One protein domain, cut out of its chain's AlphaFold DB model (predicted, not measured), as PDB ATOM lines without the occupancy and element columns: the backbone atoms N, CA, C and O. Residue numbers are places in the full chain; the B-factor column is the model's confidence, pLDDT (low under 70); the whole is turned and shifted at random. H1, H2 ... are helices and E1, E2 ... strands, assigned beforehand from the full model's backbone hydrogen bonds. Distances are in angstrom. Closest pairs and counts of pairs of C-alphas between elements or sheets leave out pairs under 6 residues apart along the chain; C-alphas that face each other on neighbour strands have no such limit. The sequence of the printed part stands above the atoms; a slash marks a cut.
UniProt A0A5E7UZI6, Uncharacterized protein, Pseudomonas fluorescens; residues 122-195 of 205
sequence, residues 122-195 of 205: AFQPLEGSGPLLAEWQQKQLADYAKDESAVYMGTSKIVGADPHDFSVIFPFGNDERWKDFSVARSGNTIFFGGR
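This is residues 122 to 195 of the 205 residues of an uncharacterized protein of Pseudomonas fluorescens (UniProt A0A5E7UZI6). Little regular structure: mostly loops around a small three-stranded sheet, E3, E4 and E5, and a separate hairpin, E1 and E2, with one short helix, H1, only grazing the larger sheet. The printed part has 74 residues, under half in named elements, running H1, E1, E2, E3, E4, E5; the class is mixed and both sheets are antiparallel. It is compact, radius of gyration of the C-alphas 11.5 A, spanning 32 by 22 by 21 A.

H1, residues 135 to 142, has every O i to N i+4 pair within hydrogen-bond range. E1, residues 144 to 146, and E2, residues 151 to 153, form a hairpin; N 152 and O 145 are 2.8 A apart. E3, residues 167 to 169, E4, residues 183 to 186, and E5, residues 189 to 192, form a meander, each strand the antiparallel neighbour of the one before; N 185 and O 167 are 2.8 A apart, N 191 and O 184 2.8 A. H1 only grazes this sheet; its closest C-alphas with E3, Leu 141 and Val 168, are 7.1 A apart.

H1 runs 10.6 A from C-alpha 135 at (-34.087, 48.457, -52.549). E5 runs 10.1 A to C-alpha 192 at (-25.481, 37.024, -39.090).

The printed part has no cut. Links E2 to E3 and E3 to E4 are long. Residues 128 to 131 have pLDDT under 70.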
ATOM      1  N   ALA A 122     -19.251  61.727 -34.403       95.31
ATOM      2  CA  ALA A 122     -18.729  60.507 -35.005       95.31
ATOM      3  C   ALA A 122     -19.811  59.450 -35.298       95.31
ATOM      4  O   ALA A 122     -19.505  58.422 -35.896       95.31
ATOM      5  N   PHE A 123     -21.062  59.671 -34.875       96.31
ATOM      6  CA  PHE A 123     -22.156  58.753 -35.177       96.31
ATOM      7  C   PHE A 123     -22.499  58.803 -36.671       96.31
ATOM      8  O   PHE A 123     -22.989  59.814 -37.178       96.31
ATOM      9  N   GLN A 124     -22.281  57.687 -37.356       95.12
ATOM     10  CA  GLN A 124     -22.401  57.534 -38.796       95.12
ATOM     11  C   GLN A 124     -23.348  56.370 -39.139       95.12
ATOM     12  O   GLN A 124     -23.004  55.206 -38.917       95.12
ATOM     13  N   PRO A 125     -24.529  56.648 -39.715       94.69
ATOM     14  CA  PRO A 125     -25.349  55.633 -40.374       94.69
ATOM     15  C   PRO A 125     -24.621  55.024 -41.578       94.69
ATOM     16  O   PRO A 125     -23.867  55.721 -42.257       94.69
ATOM     17  N   LEU A 126     -24.866  53.743 -41.865       93.12
ATOM     18  CA  LEU A 126     -24.310  53.068 -43.052       93.12
ATOM     19  C   LEU A 126     -25.230  53.157 -44.281       93.12
ATOM     20  O   LEU A 126     -24.906  52.664 -45.362       93.12
ATOM     21  N   GLU A 127     -26.386  53.795 -44.131       85.44
ATOM     22  CA  GLU A 127     -27.256  54.134 -45.249       85.44
ATOM     23  C   GLU A 127     -26.549  55.097 -46.215       85.44
ATOM     24  O   GLU A 127     -25.957  56.091 -45.798       85.44
ATOM     25  N   GLY A 128     -26.611  54.811 -47.518       67.94
ATOM     26  CA  GLY A 128     -26.036  55.674 -48.556       67.94
ATOM     27  C   GLY A 128     -24.528  55.518 -48.791       67.94
ATOM     28  O   GLY A 128     -23.994  56.165 -49.690       67.94
ATOM     29  N   SER A 129     -23.829  54.645 -48.055       61.78
ATOM     30  CA  SER A 129     -22.437  54.285 -48.351       61.78
ATOM     31  C   SER A 129     -22.377  53.037 -49.240       61.78
ATOM     32  O   SER A 129     -22.339  51.920 -48.729       61.78
ATOM     33  N   GLY A 130     -22.390  53.192 -50.568       60.81
ATOM     34  CA  GLY A 130     -22.215  52.048 -51.470       60.81
ATOM     35  C   GLY A 130     -22.612  52.272 -52.935       60.81
ATOM     36  O   GLY A 130     -23.099  53.346 -53.286       60.81
ATOM     37  N   PRO A 131     -22.382  51.264 -53.801       64.38
ATOM     38  CA  PRO A 131     -22.827  51.258 -55.199       64.38
ATOM     39  C   PRO A 131     -24.363  51.253 -55.314       64.38
ATOM     40  O   PRO A 131     -25.074  51.256 -54.314       64.38
ATOM     41  N   LEU A 132     -24.891  51.233 -56.543       79.31
ATOM     42  CA  LEU A 132     -26.324  51.070 -56.823       79.31
ATOM     43  C   LEU A 132     -26.826  49.718 -56.271       79.31
ATOM     44  O   LEU A 132     -26.745  48.685 -56.933       79.31
ATOM     45  N   LEU A 133     -27.287  49.732 -55.022       87.00
ATOM     46  CA  LEU A 133     -27.837  48.585 -54.304       87.00
ATOM     47  C   LEU A 133     -29.326  48.416 -54.609       87.00
ATOM     48  O   LEU A 133     -30.032  49.401 -54.843       87.00
ATOM     49  N   ALA A 134     -29.813  47.176 -54.551       91.44
ATOM     50  CA  ALA A 134     -31.243  46.889 -54.616       91.44
ATOM     51  C   ALA A 134     -31.986  47.512 -53.422       91.44
ATOM     52  O   ALA A 134     -31.414  47.702 -52.349       91.44
ATOM     53  N   GLU A 135     -33.280  47.788 -53.580       90.94
ATOM     54  CA  GLU A 135     -34.087  48.457 -52.549       90.94
ATOM     55  C   GLU A 135     -34.033  47.733 -51.191       90.94
ATOM     56  O   GLU A 135     -33.869  48.365 -50.147       90.94
ATOM     57  N   TRP A 136     -34.095  46.397 -51.187       91.81
ATOM     58  CA  TRP A 136     -34.023  45.612 -49.951       91.81
ATOM     59  C   TRP A 136     -32.646  45.697 -49.271       91.81
ATOM     60  O   TRP A 136     -32.566  45.695 -48.044       91.81
ATOM     61  N   GLN A 137     -31.567  45.827 -50.048       93.38
ATOM     62  CA  GLN A 137     -30.204  45.992 -49.534       93.38
ATOM     63  C   GLN A 137     -30.030  47.376 -48.896       93.38
ATOM     64  O   GLN A 137     -29.418  47.497 -47.835       93.38
ATOM     65  N   GLN A 138     -30.621  48.414 -49.499       91.94
ATOM     66  CA  GLN A 138     -30.659  49.761 -48.921       91.94
ATOM     67  C   GLN A 138     -31.454  49.781 -47.611       91.94
ATOM     68  O   GLN A 138     -30.983  50.337 -46.620       91.94
ATOM     69  N   LYS A 139     -32.614  49.109 -47.574       91.19
ATOM     70  CA  LYS A 139     -33.417  48.947 -46.352       91.19
ATOM     71  C   LYS A 139     -32.643  48.242 -45.240       91.19
ATOM     72  O   LYS A 139     -32.695  48.697 -44.105       91.19
ATOM     73  N   GLN A 140     -31.883  47.189 -45.556       92.81
ATOM     74  CA  GLN A 140     -31.007  46.557 -44.566       92.81
ATOM     75  C   GLN A 140     -29.906  47.509 -44.077       92.81
ATOM     76  O   GLN A 140     -29.675  47.591 -42.876       92.81
ATOM     77  N   LEU A 141     -29.237  48.249 -44.970       93.62
ATOM     78  CA  LEU A 141     -28.205  49.221 -44.578       93.62
ATOM     79  C   LEU A 141     -28.741  50.329 -43.671       93.62
ATOM     80  O   LEU A 141     -28.019  50.773 -42.779       93.62
ATOM     81  N   ALA A 142     -29.992  50.751 -43.870       93.69
ATOM     82  CA  ALA A 142     -30.642  51.766 -43.046       93.69
ATOM     83  C   ALA A 142     -30.726  51.378 -41.561       93.69
ATOM     84  O   ALA A 142     -30.764  52.259 -40.700       93.69
ATOM     85  N   ASP A 143     -30.691  50.080 -41.243       95.25
ATOM     86  CA  ASP A 143     -30.660  49.595 -39.865       95.25
ATOM     87  C   ASP A 143     -29.275  49.654 -39.221       95.25
ATOM     88  O   ASP A 143     -29.179  49.585 -37.994       95.25
ATOM     89  N   TYR A 144     -28.202  49.835 -39.988       96.62
ATOM     90  CA  TYR A 144     -26.851  49.873 -39.442       96.62
ATOM     91  C   TYR A 144     -26.345  51.294 -39.211       96.62
ATOM     92  O   TYR A 144     -26.523  52.205 -40.020       96.62
ATOM     93  N   ALA A 145     -25.629  51.458 -38.107       96.94
ATOM     94  CA  ALA A 145     -24.865  52.657 -37.808       96.94
ATOM     95  C   ALA A 145     -23.625  52.301 -36.991       96.94
ATOM     96  O   ALA A 145     -23.530  51.215 -36.419       96.94
ATOM     97  N   LYS A 146     -22.672  53.223 -36.912       96.75
ATOM     98  CA  LYS A 146     -21.475  53.073 -36.088       96.75
ATOM     99  C   LYS A 146     -21.022  54.400 -35.499       96.75
ATOM    100  O   LYS A 146     -21.367  55.459 -36.007       96.75
ATOM    101  N   ASP A 147     -20.253  54.330 -34.428       96.25
ATOM    102  CA  ASP A 147     -19.457  55.436 -33.894       96.25
ATOM    103  C   ASP A 147     -18.022  54.947 -33.631       96.25
ATOM    104  O   ASP A 147     -17.673  53.834 -34.011       96.25
ATOM    105  N   GLU A 148     -17.178  55.749 -32.981       95.56
ATOM    106  CA  GLU A 148     -15.785  55.372 -32.666       95.56
ATOM    107  C   GLU A 148     -15.658  54.121 -31.771       95.56
ATOM    108  O   GLU A 148     -14.589  53.519 -31.694       95.56
ATOM    109  N   SER A 149     -16.724  53.725 -31.071       95.38
ATOM    110  CA  SER A 149     -16.701  52.714 -30.005       95.38
ATOM    111  C   SER A 149     -17.540  51.465 -30.285       95.38
ATOM    112  O   SER A 149     -17.382  50.437 -29.611       95.38
ATOM    113  N   ALA A 150     -18.507  51.556 -31.198       97.31
ATOM    114  CA  ALA A 150     -19.507  50.522 -31.386       97.31
ATOM    115  C   ALA A 150     -20.134  50.536 -32.780       97.31
ATOM    116  O   ALA A 150     -20.281  51.574 -33.423       97.31
ATOM    117  N   VAL A 151     -20.580  49.350 -33.187       97.81
ATOM    118  CA  VAL A 151     -21.472  49.148 -34.324       97.81
ATOM    119  C   VAL A 151     -22.852  48.776 -33.798       97.81
ATOM    120  O   VAL A 151     -22.976  48.009 -32.838       97.81
ATOM    121  N   TYR A 152     -23.885  49.305 -34.436       97.56
ATOM    122  CA  TYR A 152     -25.282  49.117 -34.081       97.56
ATOM    123  C   TYR A 152     -26.052  48.516 -35.256       97.56
ATOM    124  O   TYR A 152     -25.815  48.874 -36.410       97.56
ATOM    125  N   MET A 153     -26.986  47.624 -34.938       96.31
ATOM    126  CA  MET A 153     -28.004  47.106 -35.847       96.31
ATOM    127  C   MET A 153     -29.367  47.316 -35.188       96.31
ATOM    128  O   MET A 153     -29.689  46.714 -34.157       96.31
ATOM    129  N   GLY A 154     -30.150  48.218 -35.762       95.25
ATOM    130  CA  GLY A 154     -31.396  48.697 -35.198       95.25
ATOM    131  C   GLY A 154     -31.207  49.287 -33.802       95.25
ATOM    132  O   GLY A 154     -30.589  50.326 -33.597       95.25
ATOM    133  N   THR A 155     -31.746  48.588 -32.809       94.81
ATOM    134  CA  THR A 155     -31.713  49.006 -31.400       94.81
ATOM    135  C   THR A 155     -30.540  48.426 -30.611       94.81
ATOM    136  O   THR A 155     -30.370  48.752 -29.437       94.81
ATOM    137  N   SER A 156     -29.756  47.533 -31.218       94.75
ATOM    138  CA  SER A 156     -28.789  46.690 -30.514       94.75
ATOM    139  C   SER A 156     -27.355  46.983 -30.935       94.75
ATOM    140  O   SER A 156     -27.074  47.202 -32.110       94.75
ATOM    141  N   LYS A 157     -26.426  46.931 -29.973       96.88
ATOM    142  CA  LYS A 157     -24.981  46.938 -30.238       96.88
ATOM    143  C   LYS A 157     -24.529  45.549 -30.702       96.88
ATOM    144  O   LYS A 157     -24.860  44.551 -30.062       96.88
ATOM    145  N   ILE A 158     -23.726  45.493 -31.760       97.50
ATOM    146  CA  ILE A 158     -23.071  44.269 -32.233       97.50
ATOM    147  C   ILE A 158     -21.817  44.041 -31.387       97.50
ATOM    148  O   ILE A 158     -20.861  44.815 -31.432       97.50
ATOM    149  N   VAL A 159     -21.829  42.992 -30.570       95.81
ATOM    150  CA  VAL A 159     -20.706  42.665 -29.684       95.81
ATOM    151  C   VAL A 159     -19.568  42.049 -30.498       95.81
ATOM    152  O   VAL A 159     -19.790  41.106 -31.248       95.81
ATOM    153  N   GLY A 160     -18.348  42.565 -30.325       94.50
ATOM    154  CA  GLY A 160     -17.139  42.048 -30.979       94.50
ATOM    155  C   GLY A 160     -16.856  42.609 -32.375       94.50
ATOM    156  O   GLY A 160     -15.826  42.271 -32.944       94.50
ATOM    157  N   ALA A 161     -17.728  43.464 -32.917       97.00
ATOM    158  CA  ALA A 161     -17.456  44.196 -34.153       97.00
ATOM    159  C   ALA A 161     -16.574  45.427 -33.883       97.00
ATOM    160  O   ALA A 161     -16.867  46.203 -32.968       97.00
ATOM    161  N   ASP A 162     -15.539  45.622 -34.701       97.00
ATOM    162  CA  ASP A 162     -14.719  46.835 -34.720       97.00
ATOM    163  C   ASP A 162     -15.328  47.866 -35.693       97.00
ATOM    164  O   ASP A 162     -15.426  47.604 -36.894       97.00
ATOM    165  N   PRO A 163     -15.738  49.058 -35.223       96.62
ATOM    166  CA  PRO A 163     -16.291  50.096 -36.092       96.62
ATOM    167  C   PRO A 163     -15.375  50.537 -37.240       96.62
ATOM    168  O   PRO A 163     -15.867  51.013 -38.273       96.62
ATOM    169  N   HIS A 164     -14.058  50.407 -37.080       95.12
ATOM    170  CA  HIS A 164     -13.082  50.914 -38.042       95.12
ATOM    171  C   HIS A 164     -13.000  50.057 -39.308       95.12
ATOM    172  O   HIS A 164     -12.717  50.598 -40.377       95.12
ATOM    173  N   ASP A 165     -13.311  48.762 -39.220       95.19
ATOM    174  CA  ASP A 165     -13.266  47.823 -40.350       95.19
ATOM    175  C   ASP A 165     -14.619  47.156 -40.671       95.19
ATOM    176  O   ASP A 165     -14.718  46.343 -41.593       95.19
ATOM    177  N   PHE A 166     -15.676  47.524 -39.942       96.19
ATOM    178  CA  PHE A 166     -17.006  46.962 -40.134       96.19
ATOM    179  C   PHE A 166     -17.614  47.310 -41.497       96.19
ATOM    180  O   PHE A 166     -17.663  48.479 -41.903       96.19
ATOM    181  N   SER A 167     -18.183  46.295 -42.149       93.88
ATOM    182  CA  SER A 167     -18.926  46.409 -43.403       93.88
ATOM    183  C   SER A 167     -20.141  45.479 -43.425       93.88
ATOM    184  O   SER A 167     -20.082  44.342 -42.959       93.88
ATOM    185  N   VAL A 168     -21.248  45.951 -43.996       94.19
ATOM    186  CA  VAL A 168     -22.387  45.096 -44.362       94.19
ATOM    187  C   VAL A 168     -22.110  44.529 -45.750       94.19
ATOM    188  O   VAL A 168     -21.683  45.264 -46.642       94.19
ATOM    189  N   ILE A 169     -22.320  43.226 -45.932       92.44
ATOM    190  CA  ILE A 169     -21.992  42.514 -47.170       92.44
ATOM    191  C   ILE A 169     -23.207  41.754 -47.699       92.44
ATOM    192  O   ILE A 169     -24.047  41.286 -46.938       92.44
ATOM    193  N   PHE A 170     -23.268  41.580 -49.018       91.50
ATOM    194  CA  PHE A 170     -24.347  40.860 -49.698       91.50
ATOM    195  C   PHE A 170     -23.767  39.669 -50.473       91.50
ATOM    196  O   PHE A 170     -23.632  39.736 -51.697       91.50
ATOM    197  N   PRO A 171     -23.366  38.585 -49.776       88.94
ATOM    198  CA  PRO A 171     -22.586  37.497 -50.374       88.94
ATOM    199  C   PRO A 171     -23.339  36.733 -51.472       88.94
ATOM    200  O   PRO A 171     -22.712  36.132 -52.336       88.94
ATOM    201  N   PHE A 172     -24.674  36.788 -51.471       88.50
ATOM    202  CA  PHE A 172     -25.532  36.083 -52.427       88.50
ATOM    203  C   PHE A 172     -26.130  37.003 -53.506       88.50
ATOM    204  O   PHE A 172     -27.110  36.650 -54.166       88.50
ATOM    205  N   GLY A 173     -25.559  38.197 -53.689       88.25
ATOM    206  CA  GLY A 173     -26.013  39.163 -54.688       88.25
ATOM    207  C   GLY A 173     -27.289  39.908 -54.283       88.25
ATOM    208  O   GLY A 173     -27.497  40.219 -53.111       88.25
ATOM    209  N   ASN A 174     -28.115  40.252 -55.274       90.94
ATOM    210  CA  ASN A 174     -29.286  41.128 -55.135       90.94
ATOM    211  C   ASN A 174     -30.641  40.395 -55.189       90.94
ATOM    212  O   ASN A 174     -31.679  41.055 -55.224       90.94
ATOM    213  N   ASP A 175     -30.645  39.060 -55.194       92.06
ATOM    214  CA  ASP A 175     -31.874  38.263 -55.197       92.06
ATOM    215  C   ASP A 175     -32.659  38.490 -53.895       92.06
ATOM    216  O   ASP A 175     -32.136  38.327 -52.791       92.06
ATOM    217  N   GLU A 176     -33.926  38.884 -54.030       92.75
ATOM    218  CA  GLU A 176     -34.784  39.278 -52.912       92.75
ATOM    219  C   GLU A 176     -35.048  38.132 -51.921       92.75
ATOM    220  O   GLU A 176     -35.357  38.387 -50.759       92.75
ATOM    221  N   ARG A 177     -34.848  36.866 -52.314       93.19
ATOM    222  CA  ARG A 177     -34.934  35.719 -51.386       93.19
ATOM    223  C   ARG A 177     -33.952  35.826 -50.216       93.19
ATOM    224  O   ARG A 177     -34.158  35.175 -49.196       93.19
ATOM    225  N   TRP A 178     -32.910  36.649 -50.346       90.69
ATOM    226  CA  TRP A 178     -31.917  36.883 -49.300       90.69
ATOM    227  C   TRP A 178     -32.228  38.077 -48.389       90.69
ATOM    228  O   TRP A 178     -31.459  38.339 -47.467       90.69
ATOM    229  N   LYS A 179     -33.351  38.783 -48.588       91.19
ATOM    230  CA  LYS A 179     -33.674  40.020 -47.850       91.19
ATOM    231  C   LYS A 179     -33.815  39.862 -46.339       91.19
ATOM    232  O   LYS A 179     -33.680  40.847 -45.620       91.19
ATOM    233  N   ASP A 180     -34.068  38.649 -45.861       90.25
ATOM    234  CA  ASP A 180     -34.206  38.364 -44.430       90.25
ATOM    235  C   ASP A 180     -32.861  37.983 -43.781       90.25
ATOM    236  O   ASP A 180     -32.747  37.903 -42.557       90.25
ATOM    237  N   PHE A 181     -31.815  37.781 -44.588       90.06
ATOM    238  CA  PHE A 181     -30.474  37.463 -44.117       90.06
ATOM    239  C   PHE A 181     -29.635  38.732 -44.086       90.06
ATOM    240  O   PHE A 181     -29.195  39.237 -45.116       90.06
ATOM    241  N   SER A 182     -29.404  39.245 -42.881       92.62
ATOM    242  CA  SER A 182     -28.479  40.352 -42.682       92.62
ATOM    243  C   SER A 182     -27.087  39.812 -42.379       92.62
ATOM    244  O   SER A 182     -26.908  39.107 -41.381       92.62
ATOM    245  N   VAL A 183     -26.125  40.123 -43.247       94.00
ATOM    246  CA  VAL A 183     -24.747  39.637 -43.148       94.00
ATOM    247  C   VAL A 183     -23.791  40.816 -43.079       94.00
ATOM    248  O   VAL A 183     -23.847  41.741 -43.888       94.00
ATOM    249  N   ALA A 184     -22.885  40.777 -42.114       94.81
ATOM    250  CA  ALA A 184     -21.842  41.774 -41.959       94.81
ATOM    251  C   ALA A 184     -20.497  41.126 -41.638       94.81
ATOM    252  O   ALA A 184     -20.417  39.947 -41.287       94.81
ATOM    253  N   ARG A 185     -19.429  41.905 -41.770       94.56
ATOM    254  CA  ARG A 185     -18.051  41.485 -41.552       94.56
ATOM    255  C   ARG A 185     -17.289  42.552 -40.778       94.56
ATOM    256  O   ARG A 185     -17.424  43.737 -41.065       94.56
ATOM    257  N   SER A 186     -16.462  42.106 -39.841       95.31
ATOM    258  CA  SER A 186     -15.415  42.904 -39.192       95.31
ATOM    259  C   SER A 186     -14.191  42.003 -39.031       95.31
ATOM    260  O   SER A 186     -14.297  40.883 -38.521       95.31
ATOM    261  N   GLY A 187     -13.059  42.418 -39.596       91.88
ATOM    262  CA  GLY A 187     -11.874  41.585 -39.790       91.88
ATOM    263  C   GLY A 187     -12.181  40.264 -40.507       91.88
ATOM    264  O   GLY A 187     -12.643  40.232 -41.651       91.88
ATOM    265  N   ASN A 188     -11.923  39.149 -39.820       90.12
ATOM    266  CA  ASN A 188     -12.223  37.790 -40.291       90.12
ATOM    267  C   ASN A 188     -13.531  37.221 -39.723       90.12
ATOM    268  O   ASN A 188     -13.890  36.092 -40.044       90.12
ATOM    269  N   THR A 189     -14.243  37.987 -38.898       93.69
ATOM    270  CA  THR A 189     -15.475  37.543 -38.248       93.69
ATOM    271  C   THR A 189     -16.674  37.897 -39.116       93.69
ATOM    272  O   THR A 189     -16.839  39.050 -39.527       93.69
ATOM    273  N   ILE A 190     -17.535  36.911 -39.364       94.88
ATOM    274  CA  ILE A 190     -18.830  37.108 -40.014       94.88
ATOM    275  C   ILE A 190     -19.909  37.256 -38.944       94.88
ATOM    276  O   ILE A 190     -19.906  36.550 -37.936       94.88
ATOM    277  N   PHE A 191     -20.843  38.172 -39.178       95.19
ATOM    278  CA  PHE A 191     -21.992  38.422 -38.322       95.19
ATOM    279  C   PHE A 191     -23.278  38.141 -39.098       95.19
ATOM    280  O   PHE A 191     -23.520  38.776 -40.121       95.19
ATOM    281  N   PHE A 192     -24.119  37.241 -38.590       93.31
ATOM    282  CA  PHE A 192     -25.481  37.024 -39.090       93.31
ATOM    283  C   PHE A 192     -26.484  37.620 -38.108       93.31
ATOM    284  O   PHE A 192     -26.503  37.249 -36.933       93.31
ATOM    285  N   GLY A 193     -27.297  38.572 -38.572       91.81
ATOM    286  CA  GLY A 193     -28.262  39.276 -37.719       91.81
ATOM    287  C   GLY A 193     -27.611  39.891 -36.473       91.81
ATOM    288  O   GLY A 193     -28.166  39.814 -35.376       91.81
ATOM    289  N   GLY A 194     -26.389  40.416 -36.615       92.81
ATOM    290  CA  GLY A 194     -25.622  41.015 -35.521       92.81
ATOM    291  C   GLY A 194     -24.964  40.025 -34.549       92.81
ATOM    292  O   GLY A 194     -24.455  40.452 -33.515       92.81
ATOM    293  N   ARG A 195     -24.948  38.719 -34.845       93.69
ATOM    294  CA  ARG A 195     -24.265  37.701 -34.028       93.69
ATOM    295  C   ARG A 195     -23.067  37.119 -34.763       93.69
ATOM    296  O   ARG A 195     -23.212  36.699 -35.906       93.69
TER     297      ARG A 195